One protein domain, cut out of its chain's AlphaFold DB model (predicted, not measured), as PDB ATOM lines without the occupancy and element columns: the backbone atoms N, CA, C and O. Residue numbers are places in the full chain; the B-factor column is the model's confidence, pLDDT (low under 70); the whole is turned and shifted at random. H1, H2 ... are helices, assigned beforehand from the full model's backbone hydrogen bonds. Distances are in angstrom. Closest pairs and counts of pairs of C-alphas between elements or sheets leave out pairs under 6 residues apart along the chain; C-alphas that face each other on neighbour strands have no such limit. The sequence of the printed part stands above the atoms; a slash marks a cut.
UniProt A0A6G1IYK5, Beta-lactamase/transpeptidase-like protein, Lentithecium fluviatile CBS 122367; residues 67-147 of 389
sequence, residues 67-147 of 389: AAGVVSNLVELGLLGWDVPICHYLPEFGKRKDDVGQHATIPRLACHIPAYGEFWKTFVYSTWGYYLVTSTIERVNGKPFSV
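What this domain is: This is residues 67 to 147 of the 389 residues of the protein "Beta-lactamase/transpeptidase-like protein" of Lentithecium fluviatile CBS 122367 (UniProt A0A6G1IYK5). The longest helix, H5, has H4 packed on residues 129 to 133 and H1 packed farther along it. The small corner of H2 and H3 lies apart from H5. The printed part has 81 residues, five named helices, H1 to H5, and no named strand: all helix, compact, radius of gyration of the C-alphas 12.4 A, spans 35 by 26 by 20 A.

Where its parts are: H5, residues 127 to 141, 21.3 A long, ends at C-alpha 141 (103.006, 72.016, 14.486). H1, residues 67 to 76, 14.3 A, begins at C-alpha 67 (94.478, 64.609, 8.257). H4 is residues 106 to 111, H3 99 to 103, H2 91 to 95.

How they stand to each other: H4 and H5 touch as a hairpin, closest C-alphas Leu 109 and Gly 129, 4.5 A, a shallow tilt of 25 degrees, opposite ways. H1 and H5 touch, closest C-alphas Ala 67 and Thr 134, 6.7 A, the same way, 37 degrees, only just steep. H2 and H3 touch only at the corner, closest C-alphas Phe 93 and Gly 101, 4.8 A. Every O i to N i+4 pair is within hydrogen-bond range in H1, H3, H4 and H5; H2 has 0 of 1, and 1 of 2 O i to N i+3.

The domain as a whole: The farthest C-alphas, Glu 118 and Val 147, are 37.0 A apart. The printed part has no cut; links H1 to H2 and H4 to H5 are long. Residues 111 to 127 have pLDDT under 70.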
ATOM      1  N   ALA A  67      94.719  63.580   7.251       88.62
ATOM      2  CA  ALA A  67      94.478  64.609   8.257       88.62
ATOM      3  C   ALA A  67      94.110  63.993   9.613       88.62
ATOM      4  O   ALA A  67      94.723  64.351  10.610       88.62
ATOM      5  N   ALA A  68      93.185  63.026   9.650       88.94
ATOM      6  CA  ALA A  68      92.835  62.325  10.885       88.94
ATOM      7  C   ALA A  68      94.049  61.615  11.517       88.94
ATOM      8  O   ALA A  68      94.275  61.766  12.711       88.94
ATOM      9  N   GLY A  69      94.872  60.925  10.720       91.06
ATOM     10  CA  GLY A  69      96.095  60.274  11.199       91.06
ATOM     11  C   GLY A  69      97.123  61.260  11.763       91.06
ATOM     12  O   GLY A  69      97.717  60.999  12.808       91.06
ATOM     13  N   VAL A  70      97.309  62.418  11.120       93.69
ATOM     14  CA  VAL A  70      98.180  63.486  11.640       93.69
ATOM     15  C   VAL A  70      97.626  64.047  12.950       93.69
ATOM     16  O   VAL A  70      98.395  64.230  13.889       93.69
ATOM     17  N   VAL A  71      96.310  64.270  13.056       95.19
ATOM     18  CA  VAL A  71      95.698  64.694  14.327       95.19
ATOM     19  C   VAL A  71      95.962  63.667  15.421       95.19
ATOM     20  O   VAL A  71      96.416  64.065  16.487       95.19
ATOM     21  N   SER A  72      95.751  62.373  15.165       94.44
ATOM     22  CA  SER A  72      96.016  61.328  16.161       94.44
ATOM     23  C   SER A  72      97.461  61.357  16.664       94.44
ATOM     24  O   SER A  72      97.681  61.288  17.868       94.44
ATOM     25  N   ASN A  73      98.442  61.542  15.770       96.88
ATOM     26  CA  ASN A  73      99.849  61.691  16.158       96.88
ATOM     27  C   ASN A  73     100.083  62.931  17.037       96.88
ATOM     28  O   ASN A  73     100.791  62.862  18.034       96.88
ATOM     29  N   LEU A  74      99.493  64.075  16.685       96.62
ATOM     30  CA  LEU A  74      99.655  65.308  17.459       96.62
ATOM     31  C   LEU A  74      98.935  65.259  18.814       96.62
ATOM     32  O   LEU A  74      99.391  65.906  19.756       96.62
ATOM     33  N   VAL A  75      97.841  64.501  18.925       96.88
ATOM     34  CA  VAL A  75      97.187  64.234  20.213       96.88
ATOM     35  C   VAL A  75      98.071  63.362  21.099       96.88
ATOM     36  O   VAL A  75      98.270  63.700  22.261       96.88
ATOM     37  N   GLU A  76      98.665  62.303  20.546       96.19
ATOM     38  CA  GLU A  76      99.613  61.445  21.273       96.19
ATOM     39  C   GLU A  76     100.824  62.240  21.792       96.19
ATOM     40  O   GLU A  76     101.292  62.034  22.908       96.19
ATOM     41  N   LEU A  77     101.297  63.219  21.012       96.00
ATOM     42  CA  LEU A  77     102.378  64.131  21.404       96.00
ATOM     43  C   LEU A  77     101.953  65.208  22.422       96.00
ATOM     44  O   LEU A  77     102.784  66.025  22.820       96.00
ATOM     45  N   GLY A  78     100.677  65.262  22.819       96.44
ATOM     46  CA  GLY A  78     100.138  66.272  23.737       96.44
ATOM     47  C   GLY A  78     100.027  67.682  23.145       96.44
ATOM     48  O   GLY A  78      99.800  68.644  23.876       96.44
ATOM     49  N   LEU A  79     100.190  67.825  21.826       96.19
ATOM     50  CA  LEU A  79     100.105  69.106  21.123       96.19
ATOM     51  C   LEU A  79      98.656  69.471  20.765       96.19
ATOM     52  O   LEU A  79      98.301  70.649  20.706       96.19
ATOM     53  N   LEU A  80      97.811  68.462  20.552       96.25
ATOM     54  CA  LEU A  80      96.370  68.597  20.357       96.25
ATOM     55  C   LEU A  80      95.602  67.800  21.415       96.25
ATOM     56  O   LEU A  80      96.131  66.880  22.029       96.25
ATOM     57  N   GLY A  81      94.327  68.126  21.599       94.75
ATOM     58  CA  GLY A  81      93.384  67.324  22.372       94.75
ATOM     59  C   GLY A  81      92.086  67.144  21.597       94.75
ATOM     60  O   GLY A  81      91.615  68.078  20.947       94.75
ATOM     61  N   TRP A  82      91.502  65.945  21.662       92.69
ATOM     62  CA  TRP A  82      90.262  65.626  20.945       92.69
ATOM     63  C   TRP A  82      89.096  66.524  21.365       92.69
ATOM     64  O   TRP A  82      88.352  66.999  20.511       92.69
ATOM     65  N   ASP A  83      88.990  66.820  22.658       93.25
ATOM     66  CA  ASP A  83      87.882  67.588  23.233       93.25
ATOM     67  C   ASP A  83      88.236  69.058  23.505       93.25
ATOM     68  O   ASP A  83      87.476  69.784  24.143       93.25
ATOM     69  N   VAL A  84      89.390  69.522  23.013       94.75
ATOM     70  CA  VAL A  84      89.821  70.912  23.186       94.75
ATOM     71  C   VAL A  84      89.206  71.781  22.084       94.75
ATOM     72  O   VAL A  84      89.359  71.462  20.897       94.75
ATOM     73  N   PRO A  85      88.524  72.889  22.430       93.69
ATOM     74  CA  PRO A  85      87.993  73.810  21.437       93.69
ATOM     75  C   PRO A  85      89.091  74.381  20.535       93.69
ATOM     76  O   PRO A  85      90.141  74.820  21.008       93.69
ATOM     77  N   ILE A  86      88.832  74.457  19.228       92.12
ATOM     78  CA  ILE A  86      89.807  74.927  18.239       92.12
ATOM     79  C   ILE A  86      90.279  76.353  18.503       92.12
ATOM     80  O   ILE A  86      91.371  76.706  18.077       92.12
ATOM     81  N   CYS A  87      89.493  77.176  19.200       93.75
ATOM     82  CA  CYS A  87      89.866  78.547  19.530       93.75
ATOM     83  C   CYS A  87      91.080  78.631  20.469       93.75
ATOM     84  O   CYS A  87      91.750  79.660  20.487       93.75
ATOM     85  N   HIS A  88      91.419  77.547  21.177       94.88
ATOM     86  CA  HIS A  88      92.667  77.445  21.938       94.88
ATOM     87  C   HIS A  88      93.893  77.393  21.014       94.88
ATOM     88  O   HIS A  88      94.958  77.893  21.367       94.88
ATOM     89  N   TYR A  89      93.738  76.816  19.820       94.88
ATOM     90  CA  TYR A  89      94.798  76.689  18.818       94.88
ATOM     91  C   TYR A  89      94.748  77.813  17.778       94.88
ATOM     92  O   TYR A  89      95.781  78.271  17.299       94.88
ATOM     93  N   LEU A  90      93.546  78.291  17.451       92.19
ATOM     94  CA  LEU A  90      93.255  79.364  16.504       92.19
ATOM     95  C   LEU A  90      92.578  80.537  17.247       92.19
ATOM     96  O   LEU A  90      91.350  80.665  17.183       92.19
ATOM     97  N   PRO A  91      93.332  81.405  17.954       90.19
ATOM     98  CA  PRO A  91      92.774  82.468  18.801       90.19
ATOM     99  C   PRO A  91      91.830  83.430  18.074       90.19
ATOM    100  O   PRO A  91      90.942  84.026  18.683       90.19
ATOM    101  N   GLU A  92      91.980  83.570  16.756       88.44
ATOM    102  CA  GLU A  92      91.067  84.327  15.904       88.44
ATOM    103  C   GLU A  92      89.604  83.842  15.991       88.44
ATOM    104  O   GLU A  92      88.686  84.658  15.876       88.44
ATOM    105  N   PHE A  93      89.369  82.555  16.282       87.00
ATOM    106  CA  PHE A  93      88.031  81.991  16.492       87.00
ATOM    107  C   PHE A  93      87.433  82.352  17.852       87.00
ATOM    108  O   PHE A  93      86.212  82.438  17.955       87.00
ATOM    109  N   GLY A  94      88.255  82.672  18.858       86.44
ATOM    110  CA  GLY A  94      87.776  83.104  20.176       86.44
ATOM    111  C   GLY A  94      86.984  84.418  20.141       86.44
ATOM    112  O   GLY A  94      86.210  84.706  21.051       86.44
ATOM    113  N   LYS A  95      87.121  85.208  19.065       88.69
ATOM    114  CA  LYS A  95      86.327  86.430  18.835       88.69
ATOM    115  C   LYS A  95      84.895  86.141  18.384       88.69
ATOM    116  O   LYS A  95      84.028  87.007  18.505       88.69
ATOM    117  N   ARG A  96      84.641  84.958  17.819       83.69
ATOM    118  CA  ARG A  96      83.305  84.570  17.371       83.69
ATOM    119  C   ARG A  96      82.489  84.121  18.575       83.69
ATOM    120  O   ARG A  96      82.957  83.319  19.368       83.69
ATOM    121  N   LYS A  97      81.255  84.606  18.690       85.75
ATOM    122  CA  LYS A  97      80.332  84.240  19.779       85.75
ATOM    123  C   LYS A  97      79.392  83.087  19.421       85.75
ATOM    124  O   LYS A  97      78.517  82.753  20.209       85.75
ATOM    125  N   ASP A  98      79.530  82.534  18.221       81.31
ATOM    126  CA  ASP A  98      78.738  81.395  17.786       81.31
ATOM    127  C   ASP A  98      79.352  80.073  18.253       81.31
ATOM    128  O   ASP A  98      80.487  80.009  18.724       81.31
ATOM    129  N   ASP A  99      78.585  79.002  18.102       81.62
ATOM    130  CA  ASP A  99      78.971  77.671  18.557       81.62
ATOM    131  C   ASP A  99      80.255  77.151  17.875       81.62
ATOM    132  O   ASP A  99      81.063  76.480  18.517       81.62
ATOM    133  N   VAL A 100      80.522  77.549  16.624       79.50
ATOM    134  CA  VAL A 100      81.793  77.237  15.952       79.50
ATOM    135  C   VAL A 100      82.976  77.913  16.652       79.50
ATOM    136  O   VAL A 100      84.013  77.288  16.848       79.50
ATOM    137  N   GLY A 101      82.842  79.180  17.049       82.75
ATOM    138  CA  GLY A 101      83.891  79.906  17.768       82.75
ATOM    139  C   GLY A 101      84.161  79.398  19.180       82.75
ATOM    140  O   GLY A 101      85.306  79.401  19.629       82.75
ATOM    141  N   GLN A 102      83.105  78.985  19.879       83.38
ATOM    142  CA  GLN A 102      83.155  78.697  21.313       83.38
ATOM    143  C   GLN A 102      83.345  77.208  21.630       83.38
ATOM    144  O   GLN A 102      83.949  76.870  22.646       83.38
ATOM    145  N   HIS A 103      82.844  76.310  20.774       85.75
ATOM    146  CA  HIS A 103      82.699  74.888  21.107       85.75
ATOM    147  C   HIS A 103      83.107  73.929  19.981       85.75
ATOM    148  O   HIS A 103      82.921  72.717  20.117       85.75
ATOM    149  N   ALA A 104      83.624  74.412  18.845       86.94
ATOM    150  CA  ALA A 104      84.103  73.499  17.813       86.94
ATOM    151  C   ALA A 104      85.368  72.777  18.276       86.94
ATOM    152  O   ALA A 104      86.354  73.420  18.610       86.94
ATOM    153  N   THR A 105      85.350  71.449  18.241       91.69
ATOM    154  CA  THR A 105      86.519  70.585  18.452       91.69
ATOM    155  C   THR A 105      86.933  69.934  17.132       91.69
ATOM    156  O   THR A 105      86.187  69.976  16.150       91.69
ATOM    157  N   ILE A 106      88.110  69.308  17.077       89.69
ATOM    158  CA  ILE A 106      88.562  68.616  15.861       89.69
ATOM    159  C   ILE A 106      87.617  67.470  15.450       89.69
ATOM    160  O   ILE A 106      87.221  67.458  14.282       89.69
ATOM    161  N   PRO A 107      87.198  66.547  16.344       86.12
ATOM    162  CA  PRO A 107      86.209  65.525  16.009       86.12
ATOM    163  C   PRO A 107      84.914  66.131  15.493       86.12
ATOM    164  O   PRO A 107      84.358  65.616  14.527       86.12
ATOM    165  N   ARG A 108      84.470  67.254  16.084       81.75
ATOM    166  CA  ARG A 108      83.313  67.987  15.581       81.75
ATOM    167  C   ARG A 108      83.586  68.393  14.145       81.75
ATOM    168  O   ARG A 108      82.983  67.818  13.270       81.75
ATOM    169  N   LEU A 109      84.578  69.221  13.852       80.06
ATOM    170  CA  LEU A 109      84.850  69.676  12.480       80.06
ATOM    171  C   LEU A 109      85.071  68.555  11.449       80.06
ATOM    172  O   LEU A 109      84.691  68.713  10.288       80.06
ATOM    173  N   ALA A 110      85.693  67.446  11.855       75.38
ATOM    174  CA  ALA A 110      85.979  66.304  10.989       75.38
ATOM    175  C   ALA A 110      84.742  65.433  10.711       75.38
ATOM    176  O   ALA A 110      84.613  64.884   9.614       75.38
ATOM    177  N   CYS A 111      83.832  65.314  11.680       69.81
ATOM    178  CA  CYS A 111      82.669  64.429  11.609       69.81
ATOM    179  C   CYS A 111      81.325  65.182  11.563       69.81
ATOM    180  O   CYS A 111      80.283  64.557  11.396       69.81
ATOM    181  N   HIS A 112      81.320  66.507  11.730       65.06
ATOM    182  CA  HIS A 112      80.127  67.323  11.938       65.06
ATOM    183  C   HIS A 112      80.374  68.846  11.820       65.06
ATOM    184  O   HIS A 112      81.120  69.463  12.578       65.06
ATOM    185  N   ILE A 113      79.620  69.521  10.958       52.91
ATOM    186  CA  ILE A 113      79.390  70.962  11.130       52.91
ATOM    187  C   ILE A 113      77.921  71.149  11.469       52.91
ATOM    188  O   ILE A 113      77.082  70.587  10.762       52.91
ATOM    189  N   PRO A 114      77.585  71.903  12.526       46.00
ATOM    190  CA  PRO A 114      76.199  72.151  12.856       46.00
ATOM    191  C   PRO A 114      75.583  73.024  11.765       46.00
ATOM    192  O   PRO A 114      75.900  74.202  11.624       46.00
ATOM    193  N   ALA A 115      74.675  72.437  11.001       43.78
ATOM    194  CA  ALA A 115      73.569  73.145  10.388       43.78
ATOM    195  C   ALA A 115      72.423  72.134  10.232       43.78
ATOM    196  O   ALA A 115      72.584  71.161   9.502       43.78
ATOM    197  N   TYR A 116      71.301  72.392  10.919       41.75
ATOM    198  CA  TYR A 116      69.977  71.733  10.824       41.75
ATOM    199  C   TYR A 116      69.530  70.669  11.853       41.75
ATOM    200  O   TYR A 116      68.415  70.173  11.696       41.75
ATOM    201  N   GLY A 117      70.252  70.345  12.936       47.31
ATOM    202  CA  GLY A 117      69.736  69.319  13.866       47.31
ATOM    203  C   GLY A 117      70.334  69.260  15.270       47.31
ATOM    204  O   GLY A 117      71.316  69.930  15.580       47.31
ATOM    205  N   GLU A 118      69.701  68.446  16.122       45.00
ATOM    206  CA  GLU A 118      70.151  68.137  17.485       45.00
ATOM    207  C   GLU A 118      71.466  67.330  17.500       45.00
ATOM    208  O   GLU A 118      71.769  66.551  16.591       45.00
ATOM    209  N   PHE A 119      72.225  67.485  18.588       40.28
ATOM    210  CA  PHE A 119      73.486  66.794  18.877       40.28
ATOM    211  C   PHE A 119      73.359  65.260  18.714       40.28
ATOM    212  O   PHE A 119      72.411  64.663  19.217       40.28
ATOM    213  N   TRP A 120      74.301  64.636  17.988       41.88
ATOM    214  CA  TRP A 120      74.327  63.213  17.570       41.88
ATOM    215  C   TRP A 120      73.240  62.732  16.592       41.88
ATOM    216  O   TRP A 120      73.281  61.570  16.193       41.88
ATOM    217  N   LYS A 121      72.300  63.583  16.156       44.59
ATOM    218  CA  LYS A 121      71.182  63.139  15.298       44.59
ATOM    219  C   LYS A 121      71.367  63.395  13.800       44.59
ATOM    220  O   LYS A 121      70.643  62.805  13.004       44.59
ATOM    221  N   THR A 122      72.318  64.241  13.391       52.12
ATOM    222  CA  THR A 122      72.516  64.603  11.971       52.12
ATOM    223  C   THR A 122      73.990  64.650  11.564       52.12
ATOM    224  O   THR A 122      74.794  65.309  12.223       52.12
ATOM    225  N   PHE A 123      74.333  64.018  10.437       55.41
ATOM    226  CA  PHE A 123      75.660  64.070   9.813       55.41
ATOM    227  C   PHE A 123      75.621  64.927   8.543       55.41
ATOM    228  O   PHE A 123      74.771  64.719   7.678       55.41
ATOM    229  N   VAL A 124      76.563  65.865   8.415       58.41
ATOM    230  CA  VAL A 124      76.737  66.688   7.211       58.41
ATOM    231  C   VAL A 124      78.197  66.630   6.795       58.41
ATOM    232  O   VAL A 124      79.087  67.026   7.549       58.41
ATOM    233  N   TYR A 125      78.444  66.151   5.578       61.56
ATOM    234  CA  TYR A 125      79.779  66.152   4.996       61.56
ATOM    235  C   TYR A 125      80.275  67.588   4.806       61.56
ATOM    236  O   TYR A 125      79.599  68.403   4.179       61.56
ATOM    237  N   SER A 126      81.477  67.894   5.299       66.25
ATOM    238  CA  SER A 126      82.048  69.230   5.150       66.25
ATOM    239  C   SER A 126      83.515  69.222   4.757       66.25
ATOM    240  O   SER A 126      84.408  68.876   5.530       66.25
ATOM    241  N   THR A 127      83.783  69.708   3.546       68.50
ATOM    242  CA  THR A 127      85.143  70.059   3.126       68.50
ATOM    243  C   THR A 127      85.676  71.247   3.929       68.50
ATOM    244  O   THR A 127      86.856  71.267   4.264       68.50
ATOM    245  N   TRP A 128      84.811  72.200   4.294       76.25
ATOM    246  CA  TRP A 128      85.216  73.381   5.056       76.25
ATOM    247  C   TRP A 128      85.706  73.047   6.467       76.25
ATOM    248  O   TRP A 128      86.704  73.603   6.915       76.25
ATOM    249  N   GLY A 129      85.082  72.069   7.127       79.38
ATOM    250  CA  GLY A 129      85.524  71.600   8.446       79.38
ATOM    251  C   GLY A 129      86.946  71.059   8.405       79.38
ATOM    252  O   GLY A 129      87.773  71.403   9.244       79.38
ATOM    253  N   TYR A 130      87.276  70.312   7.351       83.12
ATOM    254  CA  TYR A 130      88.631  69.813   7.153       83.12
ATOM    255  C   TYR A 130      89.659  70.907   6.837       83.12
ATOM    256  O   TYR A 130      90.813  70.719   7.208       83.12
ATOM    257  N   TYR A 131      89.276  72.049   6.246       82.06
ATOM    258  CA  TYR A 131      90.200  73.190   6.138       82.06
ATOM    259  C   TYR A 131      90.611  73.698   7.521       82.06
ATOM    260  O   TYR A 131      91.799  73.893   7.768       82.06
ATOM    261  N   LEU A 132      89.659  73.828   8.450       85.69
ATOM    262  CA  LEU A 132      89.960  74.233   9.824       85.69
ATOM    263  C   LEU A 132      90.802  73.197  10.573       85.69
ATOM    264  O   LEU A 132      91.718  73.575  11.304       85.69
ATOM    265  N   VAL A 133      90.549  71.901  10.357       88.44
ATOM    266  CA  VAL A 133      91.399  70.830  10.901       88.44
ATOM    267  C   VAL A 133      92.832  70.975  10.389       88.44
ATOM    268  O   VAL A 133      93.762  70.997  11.191       88.44
ATOM    269  N   THR A 134      93.031  71.143   9.077       89.31
ATOM    270  CA  THR A 134      94.380  71.313   8.514       89.31
ATOM    271  C   THR A 134      95.058  72.594   8.991       89.31
ATOM    272  O   THR A 134      96.229  72.544   9.348       89.31
ATOM    273  N   SER A 135      94.337  73.713   9.105       89.38
ATOM    274  CA  SER A 135      94.899  74.956   9.650       89.38
ATOM    275  C   SER A 135      95.285  74.824  11.124       89.38
ATOM    276  O   SER A 135      96.287  75.395  11.550       89.38
ATOM    277  N   THR A 136      94.527  74.050  11.904       92.75
ATOM    278  CA  THR A 136      94.852  73.754  13.307       92.75
ATOM    279  C   THR A 136      96.133  72.923  13.409       92.75
ATOM    280  O   THR A 136      97.015  73.265  14.193       92.75
ATOM    281  N   ILE A 137      96.276  71.889  12.567       94.00
ATOM    282  CA  ILE A 137      97.511  71.093  12.450       94.00
ATOM    283  C   ILE A 137      98.707  72.000  12.143       94.00
ATOM    284  O   ILE A 137      99.721  71.942  12.835       94.00
ATOM    285  N   GLU A 138      98.585  72.854  11.123       92.81
ATOM    286  CA  GLU A 138      99.670  73.741  10.692       92.81
ATOM    287  C   GLU A 138     100.072  74.734  11.781       92.81
ATOM    288  O   GLU A 138     101.260  74.957  12.014       92.81
ATOM    289  N   ARG A 139      99.085  75.305  12.476       93.94
ATOM    290  CA  ARG A 139      99.313  76.273  13.549       93.94
ATOM    291  C   ARG A 139     100.052  75.658  14.729       93.94
ATOM    292  O   ARG A 139     100.981  76.275  15.238       93.94
ATOM    293  N   VAL A 140      99.630  74.475  15.164       95.50
ATOM    294  CA  VAL A 140     100.194  73.814  16.347       95.50
ATOM    295  C   VAL A 140     101.558  73.207  16.051       95.50
ATOM    296  O   VAL A 140     102.453  73.280  16.886       95.50
ATOM    297  N   ASN A 141     101.745  72.649  14.855       92.69
ATOM    298  CA  ASN A 141     103.006  72.016  14.486       92.69
ATOM    299  C   ASN A 141     104.036  72.997  13.891       92.69
ATOM    300  O   ASN A 141     105.200  72.643  13.715       92.69
ATOM    301  N   GLY A 142     103.622  74.218  13.527       93.38
ATOM    302  CA  GLY A 142     104.491  75.241  12.934       93.38
ATOM    303  C   GLY A 142     105.013  74.902  11.531       93.38
ATOM    304  O   GLY A 142     105.959  75.530  11.056       93.38
ATOM    305  N   LYS A 143     104.426  73.903  10.862       92.62
ATOM    306  CA  LYS A 143     104.837  73.403   9.541       92.62
ATOM    307  C   LYS A 143     103.622  73.255   8.624       92.62
ATOM    308  O   LYS A 143     102.539  72.959   9.124       92.62
ATOM    309  N   PRO A 144     103.785  73.364   7.291       90.06
ATOM    310  CA  PRO A 144     102.703  73.091   6.349       90.06
ATOM    311  C   PRO A 144     102.128  71.677   6.504       90.06
ATOM    312  O   PRO A 144     102.859  70.723   6.797       90.06
ATOM    313  N   PHE A 145     100.836  71.511   6.226       88.12
ATOM    314  CA  PHE A 145     100.140  70.229   6.353       88.12
ATOM    315  C   PHE A 145     100.794  69.138   5.492       88.12
ATOM    316  O   PHE A 145     100.934  67.997   5.927       88.12
ATOM    317  N   SER A 146     101.274  69.498   4.300       84.38
ATOM    318  CA  SER A 146     102.004  68.599   3.399       84.38
ATOM    319  C   SER A 146     103.252  67.985   4.041       84.38
ATOM    320  O   SER A 146     103.516  66.798   3.842       84.38
ATOM    321  N   VAL A 147     103.988  68.767   4.836       89.62
ATOM    322  CA  VAL A 147     105.167  68.309   5.583       89.62
ATOM    323  C   VAL A 147     104.745  67.396   6.727       89.62
ATOM    324  O   VAL A 147     105.347  66.345   6.917       89.62
TER     325      VAL A 147